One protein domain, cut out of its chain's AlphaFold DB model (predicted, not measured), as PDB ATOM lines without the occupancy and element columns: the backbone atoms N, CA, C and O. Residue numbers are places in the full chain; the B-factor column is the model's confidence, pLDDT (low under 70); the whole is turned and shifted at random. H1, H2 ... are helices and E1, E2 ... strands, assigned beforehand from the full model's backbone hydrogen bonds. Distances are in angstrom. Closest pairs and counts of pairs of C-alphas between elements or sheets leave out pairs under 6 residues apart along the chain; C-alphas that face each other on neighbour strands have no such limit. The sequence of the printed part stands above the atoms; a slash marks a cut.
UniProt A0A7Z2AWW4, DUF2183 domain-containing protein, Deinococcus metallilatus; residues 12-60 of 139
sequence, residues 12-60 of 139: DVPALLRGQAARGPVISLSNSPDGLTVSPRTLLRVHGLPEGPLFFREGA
ATOM      1  N   ASP A  12      21.824  46.060  29.440       88.62
ATOM      2  CA  ASP A  12      21.634  45.250  30.643       88.62
ATOM      3  C   ASP A  12      20.289  44.504  30.687       88.62
ATOM      4  O   ASP A  12      20.142  43.556  31.460       88.62
ATOM      5  N   VAL A  13      19.312  44.875  29.849       89.06
ATOM      6  CA  VAL A  13      17.959  44.287  29.861       89.06
ATOM      7  C   VAL A  13      17.963  42.767  29.675       89.06
ATOM      8  O   VAL A  13      17.284  42.095  30.457       89.06
ATOM      9  N   PRO A  14      18.716  42.172  28.725       88.69
ATOM     10  CA  PRO A  14      18.735  40.720  28.581       88.69
ATOM     11  C   PRO A  14      19.225  39.996  29.835       88.69
ATOM     12  O   PRO A  14      18.609  39.018  30.256       88.69
ATOM     13  N   ALA A  15      20.301  40.483  30.458       89.81
ATOM     14  CA  ALA A  15      20.841  39.886  31.675       89.81
ATOM     15  C   ALA A  15      19.872  40.051  32.857       89.81
ATOM     16  O   ALA A  15      19.597  39.079  33.560       89.81
ATOM     17  N   LEU A  16      19.301  41.249  33.025       91.25
ATOM     18  CA  LEU A  16      18.318  41.548  34.065       91.25
ATOM     19  C   LEU A  16      17.101  40.621  33.969       91.25
ATOM     20  O   LEU A  16      16.758  39.947  34.939       91.25
ATOM     21  N   LEU A  17      16.459  40.556  32.800       91.25
ATOM     22  CA  LEU A  17      15.232  39.777  32.638       91.25
ATOM     23  C   LEU A  17      15.491  38.271  32.733       91.25
ATOM     24  O   LEU A  17      14.687  37.569  33.340       91.25
ATOM     25  N   ARG A  18      16.615  37.761  32.212       90.75
ATOM     26  CA  ARG A  18      16.991  36.346  32.391       90.75
ATOM     27  C   ARG A  18      17.262  36.007  33.856       90.75
ATOM     28  O   ARG A  18      16.821  34.959  34.318       90.75
ATOM     29  N   GLY A  19      17.922  36.901  34.593       92.19
ATOM     30  CA  GLY A  19      18.122  36.746  36.034       92.19
ATOM     31  C   GLY A  19      16.798  36.666  36.795       92.19
ATOM     32  O   GLY A  19      16.642  35.819  37.668       92.19
ATOM     33  N   GLN A  20      15.812  37.481  36.416       93.00
ATOM     34  CA  GLN A  20      14.469  37.414  36.995       93.00
ATOM     35  C   GLN A  20      13.708  36.149  36.584       93.00
ATOM     36  O   GLN A  20      13.067  35.537  37.432       93.00
ATOM     37  N   ALA A  21      13.826  35.713  35.327       91.81
ATOM     38  CA  ALA A  21      13.196  34.486  34.837       91.81
ATOM     39  C   ALA A  21      13.702  33.224  35.557       91.81
ATOM     40  O   ALA A  21      12.946  32.276  35.746       91.81
ATOM     41  N   ALA A  22      14.955  33.224  36.020       91.75
ATOM     42  CA  ALA A  22      15.493  32.147  36.850       91.75
ATOM     43  C   ALA A  22      14.864  32.085  38.258       91.75
ATOM     44  O   ALA A  22      14.986  31.071  38.940       91.75
ATOM     45  N   ARG A  23      14.195  33.158  38.706       91.25
ATOM     46  CA  ARG A  23      13.525  33.252  40.016       91.25
ATOM     47  C   ARG A  23      12.022  32.985  39.942       91.25
ATOM     48  O   ARG A  23      11.403  32.755  40.977       91.25
ATOM     49  N   GLY A  24      11.432  33.037  38.749       90.75
ATOM     50  CA  GLY A  24      10.006  32.819  38.537       90.75
ATOM     51  C   GLY A  24       9.509  33.359  37.192       90.75
ATOM     52  O   GLY A  24      10.296  33.865  36.391       90.75
ATOM     53  N   PRO A  25       8.196  33.261  36.925       91.44
ATOM     54  CA  PRO A  25       7.607  33.727  35.674       91.44
ATOM     55  C   PRO A  25       7.818  35.228  35.447       91.44
ATOM     56  O   PRO A  25       7.634  36.037  36.355       91.44
ATOM     57  N   VAL A  26       8.130  35.606  34.206       91.44
ATOM     58  CA  VAL A  26       8.187  37.009  33.775       91.44
ATOM     59  C   VAL A  26       6.916  37.337  33.003       91.44
ATOM     60  O   VAL A  26       6.617  36.713  31.987       91.44
ATOM     61  N   ILE A  27       6.174  38.330  33.487       91.50
ATOM     62  CA  ILE A  27       4.978  38.859  32.831       91.50
ATOM     63  C   ILE A  27       5.311  40.252  32.310       91.50
ATOM     64  O   ILE A  27       5.801  41.101  33.052       91.50
ATOM     65  N   SER A  28       5.048  40.484  31.028       90.00
ATOM     66  CA  SER A  28       5.275  41.774  30.381       90.00
ATOM     67  C   SER A  28       3.954  42.514  30.186       90.00
ATOM     68  O   SER A  28       2.979  41.934  29.709       90.00
ATOM     69  N   LEU A  29       3.924  43.806  30.514       89.00
ATOM     70  CA  LEU A  29       2.775  44.686  30.285       89.00
ATOM     71  C   LEU A  29       3.184  45.783  29.301       89.00
ATOM     72  O   LEU A  29       4.096  46.558  29.584       89.00
ATOM     73  N   SER A  30       2.531  45.850  28.142       83.62
ATOM     74  CA  SER A  30       2.858  46.814  27.092       83.62
ATOM     75  C   SER A  30       1.755  47.848  26.911       83.62
ATOM     76  O   SER A  30       0.593  47.505  26.724       83.62
ATOM     77  N   ASN A  31       2.141  49.124  26.861       81.56
ATOM     78  CA  ASN A  31       1.245  50.216  26.473       81.56
ATOM     79  C   ASN A  31       0.968  50.276  24.959       81.56
ATOM     80  O   ASN A  31       0.167  51.097  24.509       81.56
ATOM     81  N   SER A  32       1.633  49.435  24.162       74.38
ATOM     82  CA  SER A  32       1.390  49.368  22.721       74.38
ATOM     83  C   SER A  32       0.011  48.762  22.431       74.38
ATOM     84  O   SER A  32      -0.398  47.843  23.146       74.38
ATOM     85  N   PRO A  33      -0.704  49.248  21.398       70.25
ATOM     86  CA  PRO A  33      -1.892  48.558  20.913       70.25
ATOM     87  C   PRO A  33      -1.504  47.184  20.358       70.25
ATOM     88  O   PRO A  33      -0.374  46.985  19.898       70.25
ATOM     89  N   ASP A  34      -2.453  46.253  20.374       63.94
ATOM     90  CA  ASP A  34      -2.296  45.012  19.624       63.94
ATOM     91  C   ASP A  34      -2.313  45.306  18.107       63.94
ATOM     92  O   ASP A  34      -2.919  46.282  17.659       63.94
ATOM     93  N   GLY A  35      -1.603  44.506  17.310       63.09
ATOM     94  CA  GLY A  35      -1.569  44.655  15.847       63.09
ATOM     95  C   GLY A  35      -0.507  45.604  15.269       63.09
ATOM     96  O   GLY A  35      -0.600  45.987  14.103       63.09
ATOM     97  N   LEU A  36       0.532  45.978  16.029       65.94
ATOM     98  CA  LEU A  36       1.702  46.664  15.454       65.94
ATOM     99  C   LEU A  36       2.421  45.777  14.422       65.94
ATOM    100  O   LEU A  36       2.614  44.584  14.651       65.94
ATOM    101  N   THR A  37       2.916  46.384  13.332       60.38
ATOM    102  CA  THR A  37       3.671  45.694  12.262       60.38
ATOM    103  C   THR A  37       4.850  44.881  12.801       60.38
ATOM    104  O   THR A  37       5.148  43.803  12.295       60.38
ATOM    105  N   VAL A  38       5.501  45.372  13.859       67.88
ATOM    106  CA  VAL A  38       6.425  44.584  14.676       67.88
ATOM    107  C   VAL A  38       5.836  44.493  16.073       67.88
ATOM    108  O   VAL A  38       5.858  45.461  16.835       67.88
ATOM    109  N   SER A  39       5.287  43.326  16.403       76.50
ATOM    110  CA  SER A  39       4.729  43.103  17.730       76.50
ATOM    111  C   SER A  39       5.847  43.098  18.786       76.50
ATOM    112  O   SER A  39       6.937  42.569  18.543       76.50
ATOM    113  N   PRO A  40       5.594  43.617  19.998       74.56
ATOM    114  CA  PRO A  40       6.505  43.469  21.128       74.56
ATOM    115  C   PRO A  40       6.894  42.010  21.411       74.56
ATOM    116  O   PRO A  40       8.030  41.761  21.792       74.56
ATOM    117  N   ARG A  41       6.024  41.027  21.121       78.94
ATOM    118  CA  ARG A  41       6.388  39.594  21.179       78.94
ATOM    119  C   ARG A  41       7.551  39.258  20.247       78.94
ATOM    120  O   ARG A  41       8.476  38.557  20.645       78.94
ATOM    121  N   THR A  42       7.526  39.774  19.019       79.56
ATOM    122  CA  THR A  42       8.623  39.591  18.064       79.56
ATOM    123  C   THR A  42       9.912  40.235  18.566       79.56
ATOM    124  O   THR A  42      10.964  39.619  18.426       79.56
ATOM    125  N   LEU A  43       9.841  41.405  19.209       78.00
ATOM    126  CA  LEU A  43      11.019  42.043  19.811       78.00
ATOM    127  C   LEU A  43      11.623  41.192  20.934       78.00
ATOM    128  O   LEU A  43      12.827  40.949  20.921       78.00
ATOM    129  N   LEU A  44      10.800  40.686  21.861       82.31
ATOM    130  CA  LEU A  44      11.275  39.816  22.945       82.31
ATOM    131  C   LEU A  44      12.040  38.606  22.389       82.31
ATOM    132  O   LEU A  44      13.157  38.326  22.823       82.31
ATOM    133  N   ARG A  45      11.478  37.954  21.366       83.38
ATOM    134  CA  ARG A  45      12.081  36.786  20.716       83.38
ATOM    135  C   ARG A  45      13.383  37.114  19.984       83.38
ATOM    136  O   ARG A  45      14.369  36.412  20.171       83.38
ATOM    137  N   VAL A  46      13.409  38.180  19.179       82.25
ATOM    138  CA  VAL A  46      14.612  38.590  18.422       82.25
ATOM    139  C   VAL A  46      15.779  38.912  19.356       82.25
ATOM    140  O   VAL A  46      16.927  38.632  19.025       82.25
ATOM    141  N   HIS A  47      15.496  39.441  20.546       80.19
ATOM    142  CA  HIS A  47      16.514  39.755  21.546       80.19
ATOM    143  C   HIS A  47      16.786  38.620  22.552       80.19
ATOM    144  O   HIS A  47      17.578  38.800  23.481       80.19
ATOM    145  N   GLY A  48      16.156  37.449  22.389       81.75
ATOM    146  CA  GLY A  48      16.314  36.307  23.295       81.75
ATOM    147  C   GLY A  48      15.959  36.644  24.747       81.75
ATOM    148  O   GLY A  48      16.670  36.228  25.672       81.75
ATOM    149  N   LEU A  49      14.935  37.477  24.936       85.75
ATOM    150  CA  LEU A  49      14.371  37.817  26.239       85.75
ATOM    151  C   LEU A  49      13.398  36.714  26.690       85.75
ATOM    152  O   LEU A  49      12.865  36.006  25.836       85.75
ATOM    153  N   PRO A  50      13.165  36.548  28.007       84.38
ATOM    154  CA  PRO A  50      12.257  35.526  28.514       84.38
ATOM    155  C   PRO A  50      10.881  35.595  27.854       84.38
ATOM    156  O   PRO A  50      10.248  36.653  27.815       84.38
ATOM    157  N   GLU A  51      10.417  34.453  27.357       79.00
ATOM    158  CA  GLU A  51       9.062  34.318  26.842       79.00
ATOM    159  C   GLU A  51       8.093  34.136  28.017       79.00
ATOM    160  O   GLU A  51       8.327  33.341  28.927       79.00
ATOM    161  N   GLY A  52       7.002  34.895  28.011       81.38
ATOM    162  CA  GLY A  52       5.990  34.850  29.058       81.38
ATOM    163  C   GLY A  52       4.699  35.540  28.628       81.38
ATOM    164  O   GLY A  52       4.605  36.043  27.497       81.38
ATOM    165  N   PRO A  53       3.674  35.562  29.499       85.50
ATOM    166  CA  PRO A  53       2.460  36.313  29.237       85.50
ATOM    167  C   PRO A  53       2.800  37.775  28.934       85.50
ATOM    168  O   PRO A  53       3.483  38.446  29.708       85.50
ATOM    169  N   LEU A  54       2.335  38.249  27.781       85.00
ATOM    170  CA  LEU A  54       2.416  39.643  27.377       85.00
ATOM    171  C   LEU A  54       0.993  40.163  27.242       85.00
ATOM    172  O   LEU A  54       0.253  39.690  26.375       85.00
ATOM    173  N   PHE A  55       0.660  41.135  28.080       84.06
ATOM    174  CA  PHE A  55      -0.610  41.840  28.033       84.06
ATOM    175  C   PHE A  55      -0.422  43.174  27.316       84.06
ATOM    176  O   PHE A  55       0.502  43.936  27.617       84.06
ATOM    177  N   PHE A  56      -1.270  43.421  26.323       81.06
ATOM    178  CA  PHE A  56      -1.316  44.673  25.582       81.06
ATOM    179  C   PHE A  56      -2.328  45.620  26.205       81.06
ATOM    180  O   PHE A  56      -3.240  45.203  26.919       81.06
ATOM    181  N   ARG A  57      -2.203  46.905  25.882       77.88
ATOM    182  CA  ARG A  57      -3.192  47.897  26.286       77.88
ATOM    183  C   ARG A  57      -4.518  47.636  25.573       77.88
ATOM    184  O   ARG A  57      -4.714  48.063  24.437       77.88
ATOM    185  N   GLU A  58      -5.447  47.012  26.284       61.97
ATOM    186  CA  GLU A  58      -6.857  46.916  25.905       61.97
ATOM    187  C   GLU A  58      -7.621  48.137  26.450       61.97
ATOM    188  O   GLU A  58      -8.217  48.111  27.527       61.97
ATOM    189  N   GLY A  59      -7.562  49.262  25.729       63.44
ATOM    190  CA  GLY A  59      -8.331  50.466  26.067       63.44
ATOM    191  C   GLY A  59      -7.712  51.357  27.155       63.44
ATOM    192  O   GLY A  59      -6.598  51.847  26.979       63.44
ATOM    193  N   ALA A  60      -8.493  51.650  28.206       54.50
ATOM    194  CA  ALA A  60      -8.288  52.728  29.187       54.50
ATOM    195  C   ALA A  60      -6.878  52.790  29.810       54.50
ATOM    196  O   ALA A  60      -6.116  51.821  29.821       54.50
TER     197      ALA A  60
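This is residues 12 to 60 of the 139 residues of the protein "DUF2183 domain-containing protein" of Deinococcus metallilatus (UniProt A0A7Z2AWW4). A small ribbon of two parallel strands, E1 and E2, has the short helix H2 loosely over one face, and a second helix, H1, sits off beyond the end where the strands begin. Much of the rest is loop: the chain passes from E1 through a wide loop to H2 and folds back through another loop to E2. The printed part has 49 residues, with two named helices and two named strands in the order H1, E1, H2, E2; the class is mixed, helices and strands, with 22 residues, under half, in named elements. It is only just compact, close to loose, with a radius of gyration of the C-alphas of 11.5 A, and spans 31 by 22 by 15 A.

E1 is residues 28 to 30, from C-alpha 28 at (5.275, 41.774, 30.381), and E2 is residues 54 to 56, ending at C-alpha 56 at (-1.316, 44.673, 25.582); each is 6.5 A long. H2 is residues 40 to 46, 9.8 A. H1 is residues 13 to 21, 12.0 A, from C-alpha 13 at (17.959, 44.287, 29.861).

E1 and E2 are parallel neighbours at 18 degrees, with N 30 and O 55 within hydrogen-bond range at 2.8 A. E1, H2 and E2 make a strand-helix-strand unit, two parallel strands with a helix between them in the chain, and its crossover is right-handed. The closest C-alphas of H2 and E2 are those of Arg 41 and Leu 54, 7.4 A; those of H2 and E1 are Pro 40 and Ser 30, 7.7 A. H1 is apart from H2 and E2. In H1 and H2 every O i to N i+4 pair is within hydrogen-bond range.

The two C-alphas farthest apart, of Ala 22 and Ala 60, are 32.4 A apart. The printed part has no cut, and the three links between elements are short. Mean pLDDT of the printed part is 81.3; residues 34 to 38 and 58 to 60 are under 70.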